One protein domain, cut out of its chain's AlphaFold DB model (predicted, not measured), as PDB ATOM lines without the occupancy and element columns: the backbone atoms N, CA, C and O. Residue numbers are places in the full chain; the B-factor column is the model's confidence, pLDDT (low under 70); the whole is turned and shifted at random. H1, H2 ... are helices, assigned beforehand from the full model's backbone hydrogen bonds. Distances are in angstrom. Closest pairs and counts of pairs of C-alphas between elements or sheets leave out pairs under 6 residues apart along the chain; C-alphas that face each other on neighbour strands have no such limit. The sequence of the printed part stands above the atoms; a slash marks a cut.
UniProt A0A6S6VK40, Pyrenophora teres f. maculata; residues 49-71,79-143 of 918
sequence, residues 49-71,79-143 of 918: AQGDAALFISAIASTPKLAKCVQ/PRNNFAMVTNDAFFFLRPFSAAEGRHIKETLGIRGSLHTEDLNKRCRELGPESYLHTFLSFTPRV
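Overview. This is residues 49 to 71 and 79 to 143 of the 918 residues of a protein of Pyrenophora teres f. maculata (UniProt A0A6S6VK40). Helix H6 runs through the middle of a small helical cluster, with H1 alongside, H4 crossing it and H5 joined to it tightly. Short H2 and H3 lie far out. The printed part has 88 residues with six named helices, H1 to H6 in order, and no named strand: all helix. It is compact, radius of gyration of the C-alphas 12.4 A, spanning 34 by 31 by 21 A.

Along the chain. H1, residues 53 to 62, 13.9 A, begins at C-alpha 53 (117.404, 95.928, 101.039). H2 is 64 to 67, H3 83 to 86, H4 99 to 109, 15.3 A, H5 117 to 127, 15.8 A, and H6 130 to 139, 15.1 A, ending at C-alpha 139 (108.909, 95.218, 110.183).

Arrangement. H6 touches H1, the closest C-alphas being Ile 57 and Phe 136, 6.0 A, and H4, Ile 105 and Thr 135, 6.1 A. O i to N i+4 pairs are within hydrogen-bond range throughout H1 and H4, 5 of 7 in H5, 5 of 6 in H6.

Size, cuts and confidence. Residues 72 to 78 are cut out, a 25.0 A gap between C-alphas. H3 to H4 is a long link. Confidence is under 70 in 29 residues, among them 79 to 94.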
ATOM      1  N   ALA A  49     125.322  98.003 103.226       66.25
ATOM      2  CA  ALA A  49     126.566  97.867 102.466       66.25
ATOM      3  C   ALA A  49     126.833  96.431 101.980       66.25
ATOM      4  O   ALA A  49     127.661  96.220 101.099       66.25
ATOM      5  N   GLN A  50     126.163  95.434 102.566       63.06
ATOM      6  CA  GLN A  50     126.442  94.016 102.326       63.06
ATOM      7  C   GLN A  50     125.332  93.296 101.546       63.06
ATOM      8  O   GLN A  50     125.441  92.089 101.323       63.06
ATOM      9  N   GLY A  51     124.264  93.985 101.129       65.19
ATOM     10  CA  GLY A  51     123.179  93.325 100.405       65.19
ATOM     11  C   GLY A  51     122.029  94.222  99.956       65.19
ATOM     12  O   GLY A  51     121.939  95.399 100.290       65.19
ATOM     13  N   ASP A  52     121.115  93.620  99.199       70.31
ATOM     14  CA  ASP A  52     119.925  94.277  98.660       70.31
ATOM     15  C   ASP A  52     118.831  94.422  99.736       70.31
ATOM     16  O   ASP A  52     118.303  93.430 100.255       70.31
ATOM     17  N   ALA A  53     118.466  95.664 100.069       71.12
ATOM     18  CA  ALA A  53     117.404  95.928 101.039       71.12
ATOM     19  C   ALA A  53     116.013  95.516 100.544       71.12
ATOM     20  O   ALA A  53     115.196  95.143 101.379       71.12
ATOM     21  N   ALA A  54     115.727  95.497  99.237       72.50
ATOM     22  CA  ALA A  54     114.424  95.057  98.724       72.50
ATOM     23  C   ALA A  54     114.183  93.584  99.066       72.50
ATOM     24  O   ALA A  54     113.129  93.210  99.590       72.50
ATOM     25  N   LEU A  55     115.194  92.751  98.799       74.19
ATOM     26  CA  LEU A  55     115.160  91.321  99.093       74.19
ATOM     27  C   LEU A  55     115.065  91.073 100.591       74.19
ATOM     28  O   LEU A  55     114.254  90.254 101.028       74.19
ATOM     29  N   PHE A  56     115.847  91.805 101.382       77.81
ATOM     30  CA  PHE A  56     115.828  91.632 102.824       77.81
ATOM     31  C   PHE A  56     114.498  92.084 103.440       77.81
ATOM     32  O   PHE A  56     113.917  91.323 104.212       77.81
ATOM     33  N   ILE A  57     113.958  93.243 103.040       77.94
ATOM     34  CA  ILE A  57     112.617  93.712 103.437       77.94
ATOM     35  C   ILE A  57     111.566  92.663 103.066       77.94
ATOM     36  O   ILE A  57     110.727  92.308 103.888       77.94
ATOM     37  N   SER A  58     111.633  92.111 101.851       76.88
ATOM     38  CA  SER A  58     110.713  91.064 101.405       76.88
ATOM     39  C   SER A  58     110.801  89.795 102.265       76.88
ATOM     40  O   SER A  58     109.772  89.183 102.567       76.88
ATOM     41  N   ALA A  59     112.009  89.410 102.682       80.19
ATOM     42  CA  ALA A  59     112.250  88.232 103.509       80.19
ATOM     43  C   ALA A  59     111.741  88.409 104.949       80.19
ATOM     44  O   ALA A  59     111.056  87.522 105.470       80.19
ATOM     45  N   ILE A  60     112.025  89.556 105.581       84.12
ATOM     46  CA  ILE A  60     111.554  89.857 106.944       84.12
ATOM     47  C   ILE A  60     110.039  90.080 106.979       84.12
ATOM     48  O   ILE A  60     109.382  89.617 107.910       84.12
ATOM     49  N   ALA A  61     109.467  90.694 105.939       80.31
ATOM     50  CA  ALA A  61     108.028  90.924 105.840       80.31
ATOM     51  C   ALA A  61     107.246  89.602 105.717       80.31
ATOM     52  O   ALA A  61     106.198  89.440 106.344       80.31
ATOM     53  N   SER A  62     107.797  88.615 105.001       81.06
ATOM     54  CA  SER A  62     107.216  87.267 104.915       81.06
ATOM     55  C   SER A  62     107.498  86.378 106.122       81.06
ATOM     56  O   SER A  62     106.777  85.404 106.340       81.06
ATOM     57  N   THR A  63     108.519  86.694 106.925       83.25
ATOM     58  CA  THR A  63     108.955  85.840 108.038       83.25
ATOM     59  C   THR A  63     109.056  86.622 109.353       83.25
ATOM     60  O   THR A  63     110.152  86.997 109.778       83.25
ATOM     61  N   PRO A  64     107.940  86.771 110.097       82.12
ATOM     62  CA  PRO A  64     107.904  87.547 111.341       82.12
ATOM     63  C   PRO A  64     108.860  87.057 112.438       82.12
ATOM     64  O   PRO A  64     109.201  87.812 113.343       82.12
ATOM     65  N   LYS A  65     109.275  85.781 112.401       83.94
ATOM     66  CA  LYS A  65     110.261  85.236 113.348       83.94
ATOM     67  C   LYS A  65     111.645  85.848 113.132       83.94
ATOM     68  O   LYS A  65     112.245  86.279 114.104       83.94
ATOM     69  N   LEU A  66     112.093  85.940 111.878       83.06
ATOM     70  CA  LEU A  66     113.393  86.516 111.516       83.06
ATOM     71  C   LEU A  66     113.403  88.031 111.715       83.06
ATOM     72  O   LEU A  66     114.377  88.585 112.209       83.06
ATOM     73  N   ALA A  67     112.281  88.692 111.426       83.06
ATOM     74  CA  ALA A  67     112.130  90.129 111.640       83.06
ATOM     75  C   ALA A  67     112.321  90.540 113.117       83.06
ATOM     76  O   ALA A  67     112.838  91.614 113.412       83.06
ATOM     77  N   LYS A  68     111.955  89.655 114.059       84.00
ATOM     78  CA  LYS A  68     112.176  89.840 115.503       84.00
ATOM     79  C   LYS A  68     113.618  89.585 115.950       84.00
ATOM     80  O   LYS A  68     113.938  89.935 117.085       84.00
ATOM     81  N   CYS A  69     114.444  88.947 115.123       86.25
ATOM     82  CA  CYS A  69     115.852  88.715 115.436       86.25
ATOM     83  C   CYS A  69     116.700  89.963 115.172       86.25
ATOM     84  O   CYS A  69     117.729  90.112 115.815       86.25
ATOM     85  N   VAL A  70     116.253  90.875 114.299       88.56
ATOM     86  CA  VAL A  70     116.992  92.098 113.952       88.56
ATOM     87  C   VAL A  70     117.058  93.051 115.148       88.56
ATOM     88  O   VAL A  70     116.032  93.570 115.593       88.56
ATOM     89  N   GLN A  71     118.271  93.299 115.648       89.88
ATOM     90  CA  GLN A  71     118.551  94.235 116.748       89.88
ATOM     91  C   GLN A  71     119.447  95.394 116.307       89.88
ATOM     92  O   GLN A  71     119.277  96.519 116.784       89.88
ATOM     93  N   PRO A  79     126.487 106.394  97.491       52.94
ATOM     94  CA  PRO A  79     126.648 105.855  96.134       52.94
ATOM     95  C   PRO A  79     127.686 104.733  96.000       52.94
ATOM     96  O   PRO A  79     127.525 103.864  95.155       52.94
ATOM     97  N   ARG A  80     128.738 104.728  96.840       53.44
ATOM     98  CA  ARG A  80     129.782 103.682  96.821       53.44
ATOM     99  C   ARG A  80     129.254 102.298  97.214       53.44
ATOM    100  O   ARG A  80     129.806 101.308  96.753       53.44
ATOM    101  N   ASN A  81     128.216 102.246  98.049       49.19
ATOM    102  CA  ASN A  81     127.714 101.009  98.648       49.19
ATOM    103  C   ASN A  81     126.344 100.593  98.096       49.19
ATOM    104  O   ASN A  81     126.026  99.408  98.126       49.19
ATOM    105  N   ASN A  82     125.537 101.523  97.564       50.50
ATOM    106  CA  ASN A  82     124.258 101.163  96.957       50.50
ATOM    107  C   ASN A  82     123.771 102.188  95.912       50.50
ATOM    108  O   ASN A  82     123.136 103.190  96.245       50.50
ATOM    109  N   PHE A  83     124.018 101.915  94.624       45.41
ATOM    110  CA  PHE A  83     123.482 102.708  93.507       45.41
ATOM    111  C   PHE A  83     121.943 102.699  93.451       45.41
ATOM    112  O   PHE A  83     121.357 103.598  92.846       45.41
ATOM    113  N   ALA A  84     121.272 101.726  94.086       46.09
ATOM    114  CA  ALA A  84     119.817 101.618  94.042       46.09
ATOM    115  C   ALA A  84     119.155 102.806  94.750       46.09
ATOM    116  O   ALA A  84     118.380 103.511  94.122       46.09
ATOM    117  N   MET A  85     119.528 103.130  95.997       51.50
ATOM    118  CA  MET A  85     118.881 104.227  96.744       51.50
ATOM    119  C   MET A  85     119.160 105.633  96.186       51.50
ATOM    120  O   MET A  85     118.435 106.572  96.515       51.50
ATOM    121  N   VAL A  86     120.211 105.787  95.373       45.03
ATOM    122  CA  VAL A  86     120.621 107.064  94.762       45.03
ATOM    123  C   VAL A  86     120.018 107.240  93.364       45.03
ATOM    124  O   VAL A  86     119.804 108.367  92.920       45.03
ATOM    125  N   THR A  87     119.708 106.143  92.671       45.38
ATOM    126  CA  THR A  87     118.963 106.186  91.412       45.38
ATOM    127  C   THR A  87     117.467 106.212  91.708       45.38
ATOM    128  O   THR A  87     117.007 105.818  92.775       45.38
ATOM    129  N   ASN A  88     116.666 106.720  90.773       46.19
ATOM    130  CA  ASN A  88     115.221 106.831  90.969       46.19
ATOM    131  C   ASN A  88     114.550 105.474  91.300       46.19
ATOM    132  O   ASN A  88     113.447 105.463  91.836       46.19
ATOM    133  N   ASP A  89     115.198 104.330  91.089       53.94
ATOM    134  CA  ASP A  89     114.638 102.997  91.324       53.94
ATOM    135  C   ASP A  89     115.178 102.376  92.623       53.94
ATOM    136  O   ASP A  89     115.919 101.397  92.620       53.94
ATOM    137  N   ALA A  90     114.785 102.969  93.756       56.09
ATOM    138  CA  ALA A  90     115.380 102.672  95.060       56.09
ATOM    139  C   ALA A  90     115.237 101.224  95.553       56.09
ATOM    140  O   ALA A  90     116.105 100.788  96.299       56.09
ATOM    141  N   PHE A  91     114.221 100.466  95.124       63.34
ATOM    142  CA  PHE A  91     114.101  99.032  95.416       63.34
ATOM    143  C   PHE A  91     113.341  98.297  94.321       63.34
ATOM    144  O   PHE A  91     112.154  98.541  94.114       63.34
ATOM    145  N   PHE A  92     113.970  97.338  93.651       61.81
ATOM    146  CA  PHE A  92     113.233  96.435  92.773       61.81
ATOM    147  C   PHE A  92     112.807  95.194  93.562       61.81
ATOM    148  O   PHE A  92     113.604  94.287  93.800       61.81
ATOM    149  N   PHE A  93     111.548  95.136  94.002       67.44
ATOM    150  CA  PHE A  93     111.046  93.918  94.638       67.44
ATOM    151  C   PHE A  93     110.730  92.880  93.559       67.44
ATOM    152  O   PHE A  93     109.856  93.084  92.720       67.44
ATOM    153  N   LEU A  94     111.395  91.725  93.632       63.69
ATOM    154  CA  LEU A  94     111.210  90.618  92.685       63.69
ATOM    155  C   LEU A  94     109.802  89.989  92.719       63.69
ATOM    156  O   LEU A  94     109.457  89.224  91.821       63.69
ATOM    157  N   ARG A  95     108.994  90.270  93.754       72.12
ATOM    158  CA  ARG A  95     107.636  89.727  93.918       72.12
ATOM    159  C   ARG A  95     106.623  90.795  94.345       72.12
ATOM    160  O   ARG A  95     106.996  91.749  95.035       72.12
ATOM    161  N   PRO A  96     105.331  90.615  94.017       72.38
ATOM    162  CA  PRO A  96     104.265  91.418  94.593       72.38
ATOM    163  C   PRO A  96     104.184  91.260  96.115       72.38
ATOM    164  O   PRO A  96     104.358  90.161  96.655       72.38
ATOM    165  N   PHE A  97     103.895  92.365  96.805       74.25
ATOM    166  CA  PHE A  97     103.564  92.331  98.227       74.25
ATOM    167  C   PHE A  97     102.253  91.578  98.446       74.25
ATOM    168  O   PHE A  97     101.286  91.745  97.700       74.25
ATOM    169  N   SER A  98     102.192  90.779  99.507       78.62
ATOM    170  CA  SER A  98     100.931  90.200  99.961       78.62
ATOM    171  C   SER A  98      99.974  91.291 100.461       78.62
ATOM    172  O   SER A  98     100.384  92.388 100.842       78.62
ATOM    173  N   ALA A  99      98.677  90.982 100.536       77.94
ATOM    174  CA  ALA A  99      97.673  91.923 101.043       77.94
ATOM    175  C   ALA A  99      97.909  92.345 102.510       77.94
ATOM    176  O   ALA A  99      97.442  93.401 102.933       77.94
ATOM    177  N   ALA A 100      98.607  91.529 103.306       79.00
ATOM    178  CA  ALA A 100      98.996  91.882 104.670       79.00
ATOM    179  C   ALA A 100     100.201  92.838 104.676       79.00
ATOM    180  O   ALA A 100     100.117  93.902 105.285       79.00
ATOM    181  N   GLU A 101     101.260  92.503 103.931       77.31
ATOM    182  CA  GLU A 101     102.457  93.347 103.777       77.31
ATOM    183  C   GLU A 101     102.076  94.730 103.227       77.31
ATOM    184  O   GLU A 101     102.419  95.755 103.808       77.31
ATOM    185  N   GLY A 102     101.263  94.770 102.168       77.94
ATOM    186  CA  GLY A 102     100.798  96.018 101.568       77.94
ATOM    187  C   GLY A 102      99.906  96.863 102.487       77.94
ATOM    188  O   GLY A 102      99.905  98.082 102.352       77.94
ATOM    189  N   ARG A 103      99.157  96.263 103.426       78.31
ATOM    190  CA  ARG A 103      98.397  97.024 104.438       78.31
ATOM    191  C   ARG A 103      99.322  97.651 105.477       78.31
ATOM    192  O   ARG A 103      99.212  98.847 105.710       78.31
ATOM    193  N   HIS A 104     100.278  96.885 105.999       77.94
ATOM    194  CA  HIS A 104     101.248  97.368 106.991       77.94
ATOM    195  C   HIS A 104     102.102  98.526 106.461       77.94
ATOM    196  O   HIS A 104     102.289  99.537 107.136       77.94
ATOM    197  N   ILE A 105     102.561  98.421 105.208       78.00
ATOM    198  CA  ILE A 105     103.323  99.486 104.541       78.00
ATOM    199  C   ILE A 105     102.460 100.743 104.373       78.00
ATOM    200  O   ILE A 105     102.922 101.846 104.653       78.00
ATOM    201  N   LYS A 106     101.192 100.601 103.963       78.69
ATOM    202  CA  LYS A 106     100.270 101.744 103.835       78.69
ATOM    203  C   LYS A 106      99.998 102.423 105.171       78.69
ATOM    204  O   LYS A 106      99.981 103.647 105.210       78.69
ATOM    205  N   GLU A 107      99.786 101.646 106.229       77.62
ATOM    206  CA  GLU A 107      99.564 102.158 107.585       77.62
ATOM    207  C   GLU A 107     100.794 102.922 108.084       77.62
ATOM    208  O   GLU A 107     100.666 104.055 108.540       77.62
ATOM    209  N   THR A 108     101.989 102.356 107.899       75.75
ATOM    210  CA  THR A 108     103.261 102.983 108.290       75.75
ATOM    211  C   THR A 108     103.534 104.275 107.517       75.75
ATOM    212  O   THR A 108     103.965 105.269 108.097       75.75
ATOM    213  N   LEU A 109     103.301 104.270 106.201       74.31
ATOM    214  CA  LEU A 109     103.591 105.406 105.321       74.31
ATOM    215  C   LEU A 109     102.430 106.408 105.203       74.31
ATOM    216  O   LEU A 109     102.562 107.416 104.514       74.31
ATOM    217  N   GLY A 110     101.280 106.137 105.826       73.44
ATOM    218  CA  GLY A 110     100.086 106.982 105.736       73.44
ATOM    219  C   GLY A 110      99.478 107.075 104.328       73.44
ATOM    220  O   GLY A 110      98.788 108.048 104.011       73.44
ATOM    221  N   ILE A 111      99.724 106.090 103.458       74.94
ATOM    222  CA  ILE A 111      99.288 106.117 102.054       74.94
ATOM    223  C   ILE A 111      97.820 105.684 101.943       74.94
ATOM    224  O   ILE A 111      97.440 104.589 102.360       74.94
ATOM    225  N   ARG A 112      96.992 106.508 101.289       69.31
ATOM    226  CA  ARG A 112      95.604 106.171 100.926       69.31
ATOM    227  C   ARG A 112      95.553 105.620  99.491       69.31
ATOM    228  O   ARG A 112      95.922 106.328  98.560       69.31
ATOM    229  N   GLY A 113      95.089 104.379  99.296       68.50
ATOM    230  CA  GLY A 113      94.880 103.775  97.962       68.50
ATOM    231  C   GLY A 113      95.407 102.341  97.802       68.50
ATOM    232  O   GLY A 113      95.838 101.716  98.773       68.50
ATOM    233  N   SER A 114      95.347 101.786  96.583       61.78
ATOM    234  CA  SER A 114      96.049 100.535  96.235       61.78
ATOM    235  C   SER A 114      97.562 100.779  96.200       61.78
ATOM    236  O   SER A 114      97.993 101.882  95.880       61.78
ATOM    237  N   LEU A 115      98.358  99.774  96.567       64.62
ATOM    238  CA  LEU A 115      99.821  99.840  96.534       64.62
ATOM    239  C   LEU A 115     100.290  98.621  95.743       64.62
ATOM    240  O   LEU A 115     100.272  97.510  96.276       64.62
ATOM    241  N   HIS A 116     100.636  98.817  94.472       65.50
ATOM    242  CA  HIS A 116     101.381  97.818  93.714       65.50
ATOM    243  C   HIS A 116     102.885  97.996  93.943       65.50
ATOM    244  O   HIS A 116     103.345  99.021  94.445       65.50
ATOM    245  N   THR A 117     103.661  96.975  93.596       61.09
ATOM    246  CA  THR A 117     105.113  96.960  93.812       61.09
ATOM    247  C   THR A 117     105.835  98.107  93.105       61.09
ATOM    248  O   THR A 117     106.674  98.760  93.717       61.09
ATOM    249  N   GLU A 118     105.464  98.402  91.857       59.97
ATOM    250  CA  GLU A 118     106.008  99.537  91.096       59.97
ATOM    251  C   GLU A 118     105.535 100.896  91.653       59.97
ATOM    252  O   GLU A 118     106.257 101.892  91.569       59.97
ATOM    253  N   ASP A 119     104.373 100.937  92.317       66.75
ATOM    254  CA  ASP A 119     103.829 102.156  92.926       66.75
ATOM    255  C   ASP A 119     104.535 102.536  94.233       66.75
ATOM    256  O   ASP A 119     104.587 103.721  94.564       66.75
ATOM    257  N   LEU A 120     105.086 101.574  94.988       72.12
ATOM    258  CA  LEU A 120     105.744 101.871  96.267       72.12
ATOM    259  C   LEU A 120     106.961 102.776  96.066       72.12
ATOM    260  O   LEU A 120     107.093 103.765  96.778       72.12
ATOM    261  N   ASN A 121     107.797 102.509  95.059       71.25
ATOM    262  CA  ASN A 121     108.943 103.374  94.771       71.25
ATOM    263  C   ASN A 121     108.512 104.793  94.405       71.25
ATOM    264  O   ASN A 121     109.126 105.768  94.833       71.25
ATOM    265  N   LYS A 122     107.434 104.916  93.627       72.75
ATOM    266  CA  LYS A 122     106.859 106.211  93.269       72.75
ATOM    267  C   LYS A 122     106.329 106.943  94.506       72.75
ATOM    268  O   LYS A 122     106.620 108.120  94.684       72.75
ATOM    269  N   ARG A 123     105.607 106.253  95.392       73.75
ATOM    270  CA  ARG A 123     105.078 106.838  96.635       73.75
ATOM    271  C   ARG A 123     106.175 107.214  97.623       73.75
ATOM    272  O   ARG A 123     106.111 108.287  98.207       73.75
ATOM    273  N   CYS A 124     107.196 106.382  97.773       72.94
ATOM    274  CA  CYS A 124     108.353 106.703  98.595       72.94
ATOM    275  C   CYS A 124     109.142 107.888  98.019       72.94
ATOM    276  O   CYS A 124     109.581 108.740  98.779       72.94
ATOM    277  N   ARG A 125     109.249 108.025  96.686       69.62
ATOM    278  CA  ARG A 125     109.791 109.240  96.044       69.62
ATOM    279  C   ARG A 125     108.956 110.490  96.349       69.62
ATOM    280  O   ARG A 125     109.528 111.546  96.594       69.62
ATOM    281  N   GLU A 126     107.626 110.382  96.342       71.81
ATOM    282  CA  GLU A 126     106.718 111.497  96.671       71.81
ATOM    283  C   GLU A 126     106.808 111.914  98.151       71.81
ATOM    284  O   GLU A 126     106.800 113.105  98.462       71.81
ATOM    285  N   LEU A 127     106.893 110.943  99.067       71.25
ATOM    286  CA  LEU A 127     106.966 111.191 100.510       71.25
ATOM    287  C   LEU A 127     108.363 111.662 100.944       71.25
ATOM    288  O   LEU A 127     108.468 112.585 101.752       71.25
ATOM    289  N   GLY A 128     109.404 111.078 100.351       72.12
ATOM    290  CA  GLY A 128     110.816 111.334 100.624       72.12
ATOM    291  C   GLY A 128     111.610 110.026 100.786       72.12
ATOM    292  O   GLY A 128     111.054 109.022 101.245       72.12
ATOM    293  N   PRO A 129     112.904 109.985 100.415       69.44
ATOM    294  CA  PRO A 129     113.745 108.780 100.482       69.44
ATOM    295  C   PRO A 129     113.866 108.155 101.888       69.44
ATOM    296  O   PRO A 129     114.179 106.973 102.018       69.44
ATOM    297  N   GLU A 130     113.569 108.898 102.952       75.06
ATOM    298  CA  GLU A 130     113.480 108.409 104.330       75.06
ATOM    299  C   GLU A 130     112.343 107.399 104.560       75.06
ATOM    300  O   GLU A 130     112.421 106.548 105.450       75.06
ATOM    301  N   SER A 131     111.302 107.425 103.723       76.44
ATOM    302  CA  SER A 131     110.164 106.496 103.789       76.44
ATOM    303  C   SER A 131     110.565 105.027 103.609       76.44
ATOM    304  O   SER A 131     109.918 104.127 104.153       76.44
ATOM    305  N   TYR A 132     111.675 104.758 102.923       77.88
ATOM    306  CA  TYR A 132     112.212 103.407 102.805       77.88
ATOM    307  C   TYR A 132     112.753 102.872 104.128       77.88
ATOM    308  O   TYR A 132     112.472 101.727 104.487       77.88
ATOM    309  N   LEU A 133     113.462 103.714 104.884       81.75
ATOM    310  CA  LEU A 133     113.925 103.365 106.223       81.75
ATOM    311  C   LEU A 133     112.725 103.133 107.151       81.75
ATOM    312  O   LEU A 133     112.703 102.150 107.885       81.75
ATOM    313  N   HIS A 134     111.689 103.974 107.072       81.38
ATOM    314  CA  HIS A 134     110.446 103.765 107.825       81.38
ATOM    315  C   HIS A 134     109.780 102.431 107.496       81.38
ATOM    316  O   HIS A 134     109.379 101.696 108.395       81.38
ATOM    317  N   THR A 135     109.719 102.083 106.213       79.88
ATOM    318  CA  THR A 135     109.166 100.804 105.766       79.88
ATOM    319  C   THR A 135     109.956  99.633 106.344       79.88
ATOM    320  O   THR A 135     109.363  98.724 106.918       79.88
ATOM    321  N   PHE A 136     111.287  99.671 106.257       82.94
ATOM    322  CA  PHE A 136     112.149  98.638 106.827       82.94
ATOM    323  C   PHE A 136     111.946  98.496 108.343       82.94
ATOM    324  O   PHE A 136     111.703  97.395 108.842       82.94
ATOM    325  N   LEU A 137     112.000  99.612 109.074       84.81
ATOM    326  CA  LEU A 137     111.904  99.622 110.533       84.81
ATOM    327  C   LEU A 137     110.519  99.196 111.036       84.81
ATOM    328  O   LEU A 137     110.402  98.601 112.105       84.81
ATOM    329  N   SER A 138     109.467  99.413 110.245       82.88
ATOM    330  CA  SER A 138     108.116  98.961 110.591       82.88
ATOM    331  C   SER A 138     107.993  97.442 110.730       82.88
ATOM    332  O   SER A 138     107.110  96.965 111.443       82.88
ATOM    333  N   PHE A 139     108.867  96.674 110.069       83.81
ATOM    334  CA  PHE A 139     108.909  95.218 110.183       83.81
ATOM    335  C   PHE A 139     109.859  94.739 111.286       83.81
ATOM    336  O   PHE A 139     109.779  93.577 111.680       83.81
ATOM    337  N   THR A 140     110.725  95.604 111.820       86.31
ATOM    338  CA  THR A 140     111.771  95.250 112.791       86.31
ATOM    339  C   THR A 140     111.535  95.941 114.141       86.31
ATOM    340  O   THR A 140     112.276  96.830 114.554       86.31
ATOM    341  N   PRO A 141     110.517  95.517 114.913       84.00
ATOM    342  CA  PRO A 141     110.122  96.218 116.135       84.00
ATOM    343  C   PRO A 141     111.174  96.162 117.253       84.00
ATOM    344  O   PRO A 141     111.076  96.914 118.212       84.00
ATOM    345  N   ARG A 142     112.158  95.254 117.182       88.25
ATOM    346  CA  ARG A 142     113.156  95.008 118.242       88.25
ATOM    347  C   ARG A 142     114.505  95.689 118.011       88.25
ATOM    348  O   ARG A 142     115.446  95.407 118.748       88.25
ATOM    349  N   VAL A 143     114.599  96.581 117.028       90.62
ATOM    350  CA  VAL A 143     115.841  97.307 116.747       90.62
ATOM    351  C   VAL A 143     116.241  98.133 117.966       90.62
ATOM    352  O   VAL A 143     115.523  99.041 118.381       90.62
TER     353      VAL A 143